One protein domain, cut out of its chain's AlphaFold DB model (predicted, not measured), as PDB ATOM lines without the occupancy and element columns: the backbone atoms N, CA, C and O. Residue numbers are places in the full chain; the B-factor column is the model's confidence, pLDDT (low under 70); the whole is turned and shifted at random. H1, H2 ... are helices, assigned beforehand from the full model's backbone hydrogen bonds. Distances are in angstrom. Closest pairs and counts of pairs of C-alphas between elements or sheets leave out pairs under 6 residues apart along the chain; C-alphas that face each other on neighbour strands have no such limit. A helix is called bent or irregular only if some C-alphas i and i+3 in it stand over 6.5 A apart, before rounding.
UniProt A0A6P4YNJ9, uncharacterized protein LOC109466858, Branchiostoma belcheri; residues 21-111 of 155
ATOM      1  N   CYS A  21     -35.422 -16.057 -43.379       92.88
ATOM      2  CA  CYS A  21     -34.166 -16.824 -43.364       92.88
ATOM      3  C   CYS A  21     -33.808 -17.484 -44.704       92.88
ATOM      4  O   CYS A  21     -32.790 -18.173 -44.803       92.88
ATOM      5  N   GLY A  22     -34.664 -17.339 -45.719       92.75
ATOM      6  CA  GLY A  22     -34.489 -17.895 -47.061       92.75
ATOM      7  C   GLY A  22     -34.439 -19.420 -47.130       92.75
ATOM      8  O   GLY A  22     -34.014 -19.952 -48.147       92.75
ATOM      9  N   GLN A  23     -34.782 -20.136 -46.058       93.19
ATOM     10  CA  GLN A  23     -34.913 -21.600 -46.047       93.19
ATOM     11  C   GLN A  23     -36.313 -22.013 -46.508       93.19
ATOM     12  O   GLN A  23     -37.198 -21.169 -46.542       93.19
ATOM     13  N   ALA A  24     -36.549 -23.296 -46.787       94.25
ATOM     14  CA  ALA A  24     -37.889 -23.777 -47.130       94.25
ATOM     15  C   ALA A  24     -38.943 -23.372 -46.073       94.25
ATOM     16  O   ALA A  24     -38.707 -23.528 -44.868       94.25
ATOM     17  N   VAL A  25     -40.099 -22.865 -46.518       95.38
ATOM     18  CA  VAL A  25     -41.216 -22.483 -45.630       95.38
ATOM     19  C   VAL A  25     -41.764 -23.702 -44.899       95.38
ATOM     20  O   VAL A  25     -41.898 -23.674 -43.674       95.38
ATOM     21  N   LEU A  26     -42.022 -24.771 -45.655       92.75
ATOM     22  CA  LEU A  26     -42.491 -26.061 -45.163       92.75
ATOM     23  C   LEU A  26     -41.490 -27.149 -45.540       92.75
ATOM     24  O   LEU A  26     -41.139 -27.313 -46.712       92.75
ATOM     25  N   LYS A  27     -41.055 -27.932 -44.552       89.06
ATOM     26  CA  LYS A  27     -40.283 -29.156 -44.796       89.06
ATOM     27  C   LYS A  27     -41.222 -30.302 -45.170       89.06
ATOM     28  O   LYS A  27     -42.416 -30.250 -44.889       89.06
ATOM     29  N   LYS A  28     -40.674 -31.392 -45.720       86.25
ATOM     30  CA  LYS A  28     -41.437 -32.610 -46.059       86.25
ATOM     31  C   LYS A  28     -42.319 -33.094 -44.895       86.25
ATOM     32  O   LYS A  28     -43.507 -33.323 -45.086       86.25
ATOM     33  N   ARG A  29     -41.763 -33.135 -43.680       86.94
ATOM     34  CA  ARG A  29     -42.492 -33.501 -42.451       86.94
ATOM     35  C   ARG A  29     -43.639 -32.543 -42.103       86.94
ATOM     36  O   ARG A  29     -44.619 -32.958 -41.508       86.94
ATOM     37  N   ASP A  30     -43.494 -31.259 -42.431       87.44
ATOM     38  CA  ASP A  30     -44.487 -30.235 -42.102       87.44
ATOM     39  C   ASP A  30     -45.676 -30.360 -43.066       87.44
ATOM     40  O   ASP A  30     -46.825 -30.283 -42.644       87.44
ATOM     41  N   LYS A  31     -45.397 -30.671 -44.342       86.06
ATOM     42  CA  LYS A  31     -46.417 -30.989 -45.353       86.06
ATOM     43  C   LYS A  31     -47.223 -32.242 -44.989       86.06
ATOM     44  O   LYS A  31     -48.438 -32.227 -45.115       86.06
ATOM     45  N   GLN A  32     -46.564 -33.291 -44.485       88.75
ATOM     46  CA  GLN A  32     -47.240 -34.510 -44.005       88.75
ATOM     47  C   GLN A  32     -48.203 -34.236 -42.844       88.75
ATOM     48  O   GLN A  32     -49.231 -34.890 -42.731       88.75
ATOM     49  N   LYS A  33     -47.887 -33.249 -41.999       89.38
ATOM     50  CA  LYS A  33     -48.740 -32.807 -40.887       89.38
ATOM     51  C   LYS A  33     -49.775 -31.753 -41.295       89.38
ATOM     52  O   LYS A  33     -50.397 -31.158 -40.421       89.38
ATOM     53  N   MET A  34     -49.913 -31.481 -42.595       89.12
ATOM     54  CA  MET A  34     -50.795 -30.449 -43.149       89.12
ATOM     55  C   MET A  34     -50.599 -29.060 -42.526       89.12
ATOM     56  O   MET A  34     -51.532 -28.262 -42.426       89.12
ATOM     57  N   TYR A  35     -49.371 -28.743 -42.107       88.69
ATOM     58  CA  TYR A  35     -49.080 -27.413 -41.601       88.69
ATOM     59  C   TYR A  35     -49.142 -26.377 -42.713       88.69
ATOM     60  O   TYR A  35     -48.603 -26.565 -43.805       88.69
ATOM     61  N   GLN A  36     -49.765 -25.249 -42.385       90.19
ATOM     62  CA  GLN A  36     -49.898 -24.124 -43.291       90.19
ATOM     63  C   GLN A  36     -48.708 -23.162 -43.156       90.19
ATOM     64  O   GLN A  36     -48.207 -22.941 -42.044       90.19
ATOM     65  N   PRO A  37     -48.253 -22.548 -44.264       92.06
ATOM     66  CA  PRO A  37     -47.297 -21.446 -44.233       92.06
ATOM     67  C   PRO A  37     -47.745 -20.323 -43.289       92.06
ATOM     68  O   PRO A  37     -48.929 -20.003 -43.217       92.06
ATOM     69  N   ASN A  38     -46.807 -19.669 -42.595       95.75
ATOM     70  CA  ASN A  38     -47.145 -18.498 -41.783       95.75
ATOM     71  C   ASN A  38     -47.118 -17.245 -42.676       95.75
ATOM     72  O   ASN A  38     -46.031 -16.887 -43.135       95.75
ATOM     73  N   PRO A  39     -48.251 -16.565 -42.928       96.69
ATOM     74  CA  PRO A  39     -48.288 -15.417 -43.833       96.69
ATOM     75  C   PRO A  39     -47.582 -14.202 -43.222       96.69
ATOM     76  O   PRO A  39     -47.878 -13.820 -42.089       96.69
ATOM     77  N   CYS A  40     -46.684 -13.557 -43.974       96.81
ATOM     78  CA  CYS A  40     -45.904 -12.407 -43.501       96.81
ATOM     79  C   CYS A  40     -46.801 -11.249 -43.049       96.81
ATOM     80  O   CYS A  40     -46.613 -10.724 -41.953       96.81
ATOM     81  N   ARG A  41     -47.832 -10.912 -43.839       95.94
ATOM     82  CA  ARG A  41     -48.754  -9.795 -43.556       95.94
ATOM     83  C   ARG A  41     -49.415  -9.894 -42.179       95.94
ATOM     84  O   ARG A  41     -49.477  -8.900 -41.466       95.94
ATOM     85  N   LYS A  42     -49.816 -11.099 -41.750       96.62
ATOM     86  CA  LYS A  42     -50.431 -11.334 -40.426       96.62
ATOM     87  C   LYS A  42     -49.494 -10.994 -39.262       96.62
ATOM     88  O   LYS A  42     -49.955 -10.705 -38.162       96.62
ATOM     89  N   TYR A  43     -48.184 -11.050 -39.486       96.12
ATOM     90  CA  TYR A  43     -47.166 -10.844 -38.460       96.12
ATOM     91  C   TYR A  43     -46.282  -9.625 -38.736       96.12
ATOM     92  O   TYR A  43     -45.238  -9.503 -38.100       96.12
ATOM     93  N   ALA A  44     -46.694  -8.725 -39.637       95.81
ATOM     94  CA  ALA A  44     -45.870  -7.624 -40.134       95.81
ATOM     95  C   ALA A  44     -45.222  -6.807 -39.009       95.81
ATOM     96  O   ALA A  44     -44.004  -6.657 -38.985       95.81
ATOM     97  N   ARG A  45     -46.022  -6.391 -38.017       94.88
ATOM     98  CA  ARG A  45     -45.539  -5.610 -36.869       94.88
ATOM     99  C   ARG A  45     -44.428  -6.328 -36.100       94.88
ATOM    100  O   ARG A  45     -43.344  -5.788 -35.931       94.88
ATOM    101  N   ARG A  46     -44.657  -7.585 -35.706       93.50
ATOM    102  CA  ARG A  46     -43.658  -8.356 -34.949       93.50
ATOM    103  C   ARG A  46     -42.430  -8.719 -35.780       93.50
ATOM    104  O   ARG A  46     -41.338  -8.854 -35.237       93.50
ATOM    105  N   ILE A  47     -42.609  -8.930 -37.085       94.38
ATOM    106  CA  ILE A  47     -41.489  -9.185 -37.993       94.38
ATOM    107  C   ILE A  47     -40.568  -7.963 -38.031       94.38
ATOM    108  O   ILE A  47     -39.352  -8.115 -37.910       94.38
ATOM    109  N   HIS A  48     -41.151  -6.770 -38.141       93.62
ATOM    110  CA  HIS A  48     -40.417  -5.515 -38.103       93.62
ATOM    111  C   HIS A  48     -39.721  -5.304 -36.749       93.62
ATOM    112  O   HIS A  48     -38.524  -5.053 -36.723       93.62
ATOM    113  N   GLU A  49     -40.419  -5.510 -35.628       91.12
ATOM    114  CA  GLU A  49     -39.847  -5.371 -34.276       91.12
ATOM    115  C   GLU A  49     -38.621  -6.281 -34.045       91.12
ATOM    116  O   GLU A  49     -37.625  -5.847 -33.472       91.12
ATOM    117  N   ILE A  50     -38.670  -7.543 -34.494       90.25
ATOM    118  CA  ILE A  50     -37.634  -8.545 -34.170       90.25
ATOM    119  C   ILE A  50     -36.495  -8.583 -35.196       90.25
ATOM    120  O   ILE A  50     -35.342  -8.822 -34.831       90.25
ATOM    121  N   TRP A  51     -36.799  -8.393 -36.482       91.50
ATOM    122  CA  TRP A  51     -35.811  -8.509 -37.564       91.50
ATOM    123  C   TRP A  51     -35.521  -7.197 -38.291       91.50
ATOM    124  O   TRP A  51     -34.592  -7.173 -39.094       91.50
ATOM    125  N   GLY A  52     -36.287  -6.130 -38.052       91.19
ATOM    126  CA  GLY A  52     -36.172  -4.881 -38.811       91.19
ATOM    127  C   GLY A  52     -36.594  -5.018 -40.276       91.19
ATOM    128  O   GLY A  52     -36.132  -4.255 -41.115       91.19
ATOM    129  N   VAL A  53     -37.423  -6.015 -40.611       92.19
ATOM    130  CA  VAL A  53     -37.882  -6.260 -41.988       92.19
ATOM    131  C   VAL A  53     -39.273  -5.667 -42.179       92.19
ATOM    132  O   VAL A  53     -40.225  -6.104 -41.532       92.19
ATOM    133  N   ASP A  54     -39.398  -4.711 -43.094       93.50
ATOM    134  CA  ASP A  54     -40.687  -4.153 -43.506       93.50
ATOM    135  C   ASP A  54     -41.315  -5.006 -44.620       93.50
ATOM    136  O   ASP A  54     -40.929  -4.930 -45.783       93.50
ATOM    137  N   VAL A  55     -42.301  -5.827 -44.250       94.62
ATOM    138  CA  VAL A  55     -43.042  -6.689 -45.189       94.62
ATOM    139  C   VAL A  55     -44.255  -5.995 -45.818       94.62
ATOM    140  O   VAL A  55     -44.958  -6.601 -46.625       94.62
ATOM    141  N   THR A  56     -44.555  -4.746 -45.445       93.38
ATOM    142  CA  THR A  56     -45.696  -4.006 -46.016       93.38
ATOM    143  C   THR A  56     -45.411  -3.535 -47.440       93.38
ATOM    144  O   THR A  56     -46.329  -3.429 -48.252       93.38
ATOM    145  N   LYS A  57     -44.126  -3.354 -47.760       90.31
ATOM    146  CA  LYS A  57     -43.609  -2.961 -49.077       90.31
ATOM    147  C   LYS A  57     -43.186  -4.155 -49.940       90.31
ATOM    148  O   LYS A  57     -42.618  -3.972 -51.017       90.31
ATOM    149  N   ASP A  58     -43.447  -5.381 -49.479       93.06
ATOM    150  CA  ASP A  58     -43.060  -6.592 -50.197       93.06
ATOM    151  C   ASP A  58     -43.814  -6.706 -51.531       93.06
ATOM    152  O   ASP A  58     -45.046  -6.719 -51.599       93.06
ATOM    153  N   ARG A  59     -43.044  -6.852 -52.608       91.25
ATOM    154  CA  ARG A  59     -43.540  -7.163 -53.956       91.25
ATOM    155  C   ARG A  59     -43.668  -8.671 -54.156       91.25
ATOM    156  O   ARG A  59     -42.708  -9.396 -53.906       91.25
ATOM    157  N   GLY A  60     -44.805  -9.124 -54.686       89.19
ATOM    158  CA  GLY A  60     -45.121 -10.552 -54.841       89.19
ATOM    159  C   GLY A  60     -44.189 -11.346 -55.764       89.19
ATOM    160  O   GLY A  60     -44.131 -12.559 -55.632       89.19
ATOM    161  N   HIS A  61     -43.441 -10.679 -56.649       89.44
ATOM    162  CA  HIS A  61     -42.441 -11.298 -57.529       89.44
ATOM    163  C   HIS A  61     -41.000 -11.176 -57.019       89.44
ATOM    164  O   HIS A  61     -40.105 -11.743 -57.626       89.44
ATOM    165  N   ARG A  62     -40.742 -10.441 -55.929       89.81
ATOM    166  CA  ARG A  62     -39.389 -10.319 -55.345       89.81
ATOM    167  C   ARG A  62     -39.283 -10.991 -53.983       89.81
ATOM    168  O   ARG A  62     -38.230 -11.500 -53.609       89.81
ATOM    169  N   HIS A  63     -40.384 -11.001 -53.238       93.31
ATOM    170  CA  HIS A  63     -40.400 -11.372 -51.835       93.31
ATOM    171  C   HIS A  63     -41.334 -12.551 -51.583       93.31
ATOM    172  O   HIS A  63     -42.476 -12.547 -52.049       93.31
ATOM    173  N   PRO A  64     -40.905 -13.536 -50.778       95.06
ATOM    174  CA  PRO A  64     -41.807 -14.583 -50.352       95.06
ATOM    175  C   PRO A  64     -42.959 -14.042 -49.494       95.06
ATOM    176  O   PRO A  64     -42.722 -13.275 -48.558       95.06
ATOM    177  N   PRO A  65     -44.198 -14.512 -49.713       96.31
ATOM    178  CA  PRO A  65     -45.367 -14.063 -48.960       96.31
ATOM    179  C   PRO A  65     -45.454 -14.667 -47.547       96.31
ATOM    180  O   PRO A  65     -46.307 -14.263 -46.749       96.31
ATOM    181  N   ALA A  66     -44.607 -15.651 -47.226       97.25
ATOM    182  CA  ALA A  66     -44.674 -16.430 -45.995       97.25
ATOM    183  C   ALA A  66     -43.297 -16.696 -45.361       97.25
ATOM    184  O   ALA A  66     -42.234 -16.504 -45.959       97.25
ATOM    185  N   PHE A  67     -43.316 -17.179 -44.118       96.25
ATOM    186  CA  PHE A  67     -42.123 -17.572 -43.371       96.25
ATOM    187  C   PHE A  67     -42.299 -18.905 -42.629       96.25
ATOM    188  O   PHE A  67     -43.406 -19.374 -42.351       96.25
ATOM    189  N   CYS A  68     -41.173 -19.551 -42.321       94.25
ATOM    190  CA  CYS A  68     -41.147 -20.899 -41.758       94.25
ATOM    191  C   CYS A  68     -41.461 -20.935 -40.252       94.25
ATOM    192  O   CYS A  68     -41.233 -19.967 -39.518       94.25
ATOM    193  N   HIS A  69     -41.879 -22.105 -39.756       92.31
ATOM    194  CA  HIS A  69     -42.176 -22.314 -38.331       92.31
ATOM    195  C   HIS A  69     -40.996 -22.012 -37.403       92.31
ATOM    196  O   HIS A  69     -41.195 -21.516 -36.300       92.31
ATOM    197  N   ARG A  70     -39.754 -22.242 -37.847       90.69
ATOM    198  CA  ARG A  70     -38.567 -21.923 -37.035       90.69
ATOM    199  C   ARG A  70     -38.456 -20.422 -36.764       90.69
ATOM    200  O   ARG A  70     -38.093 -20.028 -35.661       90.69
ATOM    201  N   CYS A  71     -38.774 -19.590 -37.755       92.56
ATOM    202  CA  CYS A  71     -38.857 -18.146 -37.557       92.56
ATOM    203  C   CYS A  71     -40.094 -17.784 -36.725       92.56
ATOM    204  O   CYS A  71     -39.999 -16.924 -35.856       92.56
ATOM    205  N   ARG A  72     -41.217 -18.501 -36.875       93.25
ATOM    206  CA  ARG A  72     -42.392 -18.314 -36.007       93.25
ATOM    207  C   ARG A  72     -42.097 -18.563 -34.529       93.25
ATOM    208  O   ARG A  72     -42.537 -17.775 -33.702       93.25
ATOM    209  N   SER A  73     -41.318 -19.582 -34.180       91.00
ATOM    210  CA  SER A  73     -40.925 -19.819 -32.783       91.00
ATOM    211  C   SER A  73     -40.108 -18.655 -32.210       91.00
ATOM    212  O   SER A  73     -40.309 -18.274 -31.061       91.00
ATOM    213  N   LYS A  74     -39.252 -18.028 -33.028       89.69
ATOM    214  CA  LYS A  74     -38.478 -16.839 -32.634       89.69
ATOM    215  C   LYS A  74     -39.341 -15.584 -32.453       89.69
ATOM    216  O   LYS A  74     -38.951 -14.714 -31.692       89.69
ATOM    217  N   LEU A  75     -40.519 -15.507 -33.087       88.38
ATOM    218  CA  LEU A  75     -41.501 -14.448 -32.807       88.38
ATOM    219  C   LEU A  75     -42.104 -14.547 -31.402       88.38
ATOM    220  O   LEU A  75     -42.567 -13.545 -30.865       88.38
ATOM    221  N   ALA A  76     -42.204 -15.759 -30.855       85.50
ATOM    222  CA  ALA A  76     -42.758 -15.990 -29.522       85.50
ATOM    223  C   ALA A  76     -41.686 -15.880 -28.431       85.50
ATOM    224  O   ALA A  76     -41.985 -15.475 -27.316       85.50
ATOM    225  N   ARG A  77     -40.446 -16.255 -28.762       86.31
ATOM    226  CA  ARG A  77     -39.286 -16.221 -27.868       86.31
ATOM    227  C   ARG A  77     -38.119 -15.548 -28.594       86.31
ATOM    228  O   ARG A  77     -37.289 -16.255 -29.180       86.31
ATOM    229  N   PRO A  78     -38.099 -14.206 -28.654       80.00
ATOM    230  CA  PRO A  78     -37.024 -13.484 -29.318       80.00
ATOM    231  C   PRO A  78     -35.689 -13.755 -28.605       80.00
ATOM    232  O   PRO A  78     -35.649 -13.813 -27.375       80.00
ATOM    233  N   PRO A  79     -34.594 -13.983 -29.348       75.50
ATOM    234  CA  PRO A  79     -33.283 -14.184 -28.745       75.50
ATOM    235  C   PRO A  79     -32.822 -12.902 -28.047       75.50
ATOM    236  O   PRO A  79     -32.836 -11.833 -28.645       75.50
ATOM    237  N   HIS A  80     -32.366 -13.034 -26.804       71.06
ATOM    238  CA  HIS A  80     -32.048 -11.904 -25.927       71.06
ATOM    239  C   HIS A  80     -30.841 -11.062 -26.402       71.06
ATOM    240  O   HIS A  80     -30.722  -9.906 -26.021       71.06
ATOM    241  N   PHE A  81     -29.957 -11.614 -27.253       63.84
ATOM    242  CA  PHE A  81     -28.681 -10.963 -27.613       63.84
ATOM    243  C   PHE A  81     -28.198 -11.149 -29.060       63.84
ATOM    244  O   PHE A  81     -27.115 -10.691 -29.407       63.84
ATOM    245  N   SER A  82     -28.960 -11.806 -29.942       67.12
ATOM    246  CA  SER A  82     -28.545 -11.955 -31.347       67.12
ATOM    247  C   SER A  82     -29.640 -11.505 -32.295       67.12
ATOM    248  O   SER A  82     -30.689 -12.142 -32.396       67.12
ATOM    249  N   ARG A  83     -29.372 -10.430 -33.048       67.44
ATOM    250  CA  ARG A  83     -30.188 -10.101 -34.219       67.44
ATOM    251  C   ARG A  83     -30.128 -11.304 -35.160       67.44
ATOM    252  O   ARG A  83     -29.038 -11.682 -35.596       67.44
ATOM    253  N   PRO A  84     -31.250 -11.987 -35.430       71.31
ATOM    254  CA  PRO A  84     -31.183 -13.199 -36.220       71.31
ATOM    255  C   PRO A  84     -30.785 -12.832 -37.647       71.31
ATOM    256  O   PRO A  84     -31.309 -11.868 -38.193       71.31
ATOM    257  N   LYS A  85     -29.905 -13.626 -38.266       78.44
ATOM    258  CA  LYS A  85     -29.505 -13.428 -39.663       78.44
ATOM    259  C   LYS A  85     -30.742 -13.347 -40.566       78.44
ATOM    260  O   LYS A  85     -31.486 -14.327 -40.681       78.44
ATOM    261  N   VAL A  86     -30.929 -12.186 -41.183       85.12
ATOM    262  CA  VAL A  86     -31.948 -11.930 -42.200       85.12
ATOM    263  C   VAL A  86     -31.325 -12.175 -43.568       85.12
ATOM    264  O   VAL A  86     -30.158 -11.859 -43.792       85.12
ATOM    265  N   VAL A  87     -32.085 -12.789 -44.469       87.25
ATOM    266  CA  VAL A  87     -31.697 -12.886 -45.876       87.25
ATOM    267  C   VAL A  87     -32.121 -11.613 -46.591       87.25
ATOM    268  O   VAL A  87     -33.300 -11.258 -46.578       87.25
ATOM    269  N   THR A  88     -31.162 -10.959 -47.233       84.88
ATOM    270  CA  THR A  88     -31.433  -9.902 -48.206       84.88
ATOM    271  C   THR A  88     -32.022 -10.540 -49.458       84.88
ATOM    272  O   THR A  88     -31.447 -11.478 -50.010       84.88
ATOM    273  N   TRP A  89     -33.191 -10.060 -49.869       85.69
ATOM    274  CA  TRP A  89     -33.809 -10.420 -51.140       85.69
ATOM    275  C   TRP A  89     -33.419  -9.324 -52.119       85.69
ATOM    276  O   TRP A  89     -33.729  -8.162 -51.872       85.69
ATOM    277  N   TYR A  90     -32.624  -9.685 -53.122       70.88
ATOM    278  CA  TYR A  90     -32.080  -8.734 -54.083       70.88
ATOM    279  C   TYR A  90     -33.158  -8.265 -55.058       70.88
ATOM    280  O   TYR A  90     -34.162  -8.946 -55.274       70.88
ATOM    281  N   ASP A  91     -32.912  -7.112 -55.669       66.81
ATOM    282  CA  ASP A  91     -33.667  -6.668 -56.829       66.81
ATOM    283  C   ASP A  91     -33.203  -7.472 -58.048       66.81
ATOM    284  O   ASP A  91     -32.183  -7.175 -58.664       66.81
ATOM    285  N   HIS A  92     -33.925  -8.548 -58.361       65.19
ATOM    286  CA  HIS A  92     -33.748  -9.317 -59.593       65.19
ATOM    287  C   HIS A  92     -34.884  -8.972 -60.562       65.19
ATOM    288  O   HIS A  92     -35.958  -9.560 -60.515       65.19
ATOM    289  N   ASP A  93     -34.662  -7.975 -61.419       59.56
ATOM    290  CA  ASP A  93     -35.633  -7.588 -62.458       59.56
ATOM    291  C   ASP A  93     -35.481  -8.402 -63.753       59.56
ATOM    292  O   ASP A  93     -36.411  -8.467 -64.554       59.56
ATOM    293  N   ALA A  94     -34.351  -9.094 -63.921       57.91
ATOM    294  CA  ALA A  94     -34.132 -10.054 -64.996       57.91
ATOM    295  C   ALA A  94     -34.416 -11.480 -64.493       57.91
ATOM    296  O   ALA A  94     -33.679 -12.026 -63.668       57.91
ATOM    297  N   PHE A  95     -35.500 -12.089 -64.983       64.88
ATOM    298  CA  PHE A  95     -35.890 -13.474 -64.669       64.88
ATOM    299  C   PHE A  95     -35.160 -14.513 -65.539       64.88
ATOM    300  O   PHE A  95     -35.397 -15.715 -65.400       64.88
ATOM    301  N   GLU A  96     -34.259 -14.063 -66.412       61.66
ATOM    302  CA  GLU A  96     -33.547 -14.890 -67.379       61.66
ATOM    303  C   GLU A  96     -32.238 -15.445 -66.784       61.66
ATOM    304  O   GLU A  96     -31.350 -14.717 -66.339       61.66
ATOM    305  N   GLY A  97     -32.121 -16.774 -66.753       65.00
ATOM    306  CA  GLY A  97     -30.862 -17.499 -66.549       65.00
ATOM    307  C   GLY A  97     -30.516 -17.880 -65.106       65.00
ATOM    308  O   GLY A  97     -30.430 -19.069 -64.808       65.00
ATOM    309  N   HIS A  98     -30.317 -16.910 -64.203       75.06
ATOM    310  CA  HIS A  98     -29.582 -17.157 -62.941       75.06
ATOM    311  C   HIS A  98     -30.163 -16.455 -61.707       75.06
ATOM    312  O   HIS A  98     -29.493 -15.714 -60.985       75.06
ATOM    313  N   CYS A  99     -31.441 -16.694 -61.416       84.81
ATOM    314  CA  CYS A  99     -32.024 -16.208 -60.169       84.81
ATOM    315  C   CYS A  99     -31.545 -17.050 -58.972       84.81
ATOM    316  O   CYS A  99     -31.933 -18.212 -58.820       84.81
ATOM    317  N   ALA A 100     -30.799 -16.432 -58.051       86.81
ATOM    318  CA  ALA A 100     -30.298 -17.084 -56.837       86.81
ATOM    319  C   ALA A 100     -31.409 -17.730 -55.981       86.81
ATOM    320  O   ALA A 100     -31.195 -18.756 -55.329       86.81
ATOM    321  N   ALA A 101     -32.620 -17.158 -55.976       88.06
ATOM    322  CA  ALA A 101     -33.760 -17.753 -55.283       88.06
ATOM    323  C   ALA A 101     -34.241 -19.041 -55.973       88.06
ATOM    324  O   ALA A 101     -34.482 -20.043 -55.295       88.06
ATOM    325  N   CYS A 102     -34.322 -19.045 -57.307       88.69
ATOM    326  CA  CYS A 102     -34.670 -20.231 -58.092       88.69
ATOM    327  C   CYS A 102     -33.614 -21.336 -57.939       88.69
ATOM    328  O   CYS A 102     -33.964 -22.480 -57.649       88.69
ATOM    329  N   GLU A 103     -32.324 -20.999 -58.027       89.69
ATOM    330  CA  GLU A 103     -31.215 -21.945 -57.816       89.69
ATOM    331  C   GLU A 103     -31.243 -22.566 -56.417       89.69
ATOM    332  O   GLU A 103     -31.003 -23.767 -56.232       89.69
ATOM    333  N   LYS A 104     -31.598 -21.765 -55.409       89.56
ATOM    334  CA  LYS A 104     -31.756 -22.248 -54.041       89.56
ATOM    335  C   LYS A 104     -32.915 -23.228 -53.910       89.56
ATOM    336  O   LYS A 104     -32.764 -24.245 -53.234       89.56
ATOM    337  N   VAL A 105     -34.055 -22.955 -54.546       90.75
ATOM    338  CA  VAL A 105     -35.187 -23.895 -54.575       90.75
ATOM    339  C   VAL A 105     -34.791 -25.192 -55.269       90.75
ATOM    340  O   VAL A 105     -35.044 -26.263 -54.718       90.75
ATOM    341  N   ALA A 106     -34.110 -25.111 -56.415       90.56
ATOM    342  CA  ALA A 106     -33.614 -26.284 -57.127       90.56
ATOM    343  C   ALA A 106     -32.655 -27.110 -56.252       90.56
ATOM    344  O   ALA A 106     -32.768 -28.332 -56.186       90.56
ATOM    345  N   SER A 107     -31.767 -26.448 -55.506       88.88
ATOM    346  CA  SER A 107     -30.839 -27.095 -54.570       88.88
ATOM    347  C   SER A 107     -31.561 -27.772 -53.395       88.88
ATOM    348  O   SER A 107     -31.212 -28.885 -53.010       88.88
ATOM    349  N   ILE A 108     -32.604 -27.140 -52.837       88.56
ATOM    350  CA  ILE A 108     -33.455 -27.741 -51.794       88.56
ATOM    351  C   ILE A 108     -34.197 -28.972 -52.336       88.56
ATOM    352  O   ILE A 108     -34.325 -29.961 -51.616       88.56
ATOM    353  N   ALA A 109     -34.688 -28.908 -53.577       86.75
ATOM    354  CA  ALA A 109     -35.424 -29.994 -54.221       86.75
ATOM    355  C   ALA A 109     -34.532 -31.201 -54.546       86.75
ATOM    356  O   ALA A 109     -34.941 -32.330 -54.283       86.75
ATOM    357  N   LYS A 110     -33.308 -30.967 -55.048       86.56
ATOM    358  CA  LYS A 110     -32.298 -32.020 -55.279       86.56
ATOM    359  C   LYS A 110     -31.964 -32.782 -53.993       86.56
ATOM    360  O   LYS A 110     -31.730 -33.985 -54.030       86.56
ATOM    361  N   GLY A 111     -31.988 -32.091 -52.851       78.50
ATOM    362  CA  GLY A 111     -31.648 -32.683 -51.563       78.50
ATOM    363  C   GLY A 111     -30.161 -33.036 -51.452       78.50
ATOM    364  O   GLY A 111     -29.345 -32.676 -52.295       78.50
TER     365      GLY A 111
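This is residues 21 to 111 of the 155 residues of the protein "uncharacterized protein LOC109466858" of Branchiostoma belcheri (UniProt A0A6P4YNJ9). Little regular structure is present: four short helices are set round loops, with H2 and H3 together toward one end, H4 toward the other and H1 off to one side. The printed part has 91 residues, 35 in named helices, in the order H1, H2, H3, H4, with no named strand: all helix. It is compact, radius of gyration of the C-alphas 14.0 A, spanning 40 by 32 by 24 A.

H4, residues 100 to 110, measures 15.1 A and ends at C-alpha 110 (-32.298, -32.020, -55.279). H2, residues 41 to 51, measures 14.3 A and is irregular: C-alphas 42 and 45 are 8.3 A apart. H3 is residues 69 to 76, 10.9 A; H1 is residues 28 to 32, 6.4 A, from C-alpha 28 (-41.437, -32.610, -46.059).

H2 and H3 only just touch, with 3 pairs of C-alphas within 8 A, the closest Arg 46 and Leu 75 at 6.8 A. Their tilt of 69.9 degrees, the same way, is steep, only just short of about perpendicular. H1 and H4 touch no helix. Residues 38 to 39 pair antiparallel with 66 to 67. Every O i to N i+4 pair is within hydrogen-bond range in H1 and H4; H2 has 5 of 7, H3 2 of 4.

The printed part has no cut. The links H2 to H3 and H3 to H4 are long. Residues 81 to 83 and 91 to 97 have pLDDT under 70.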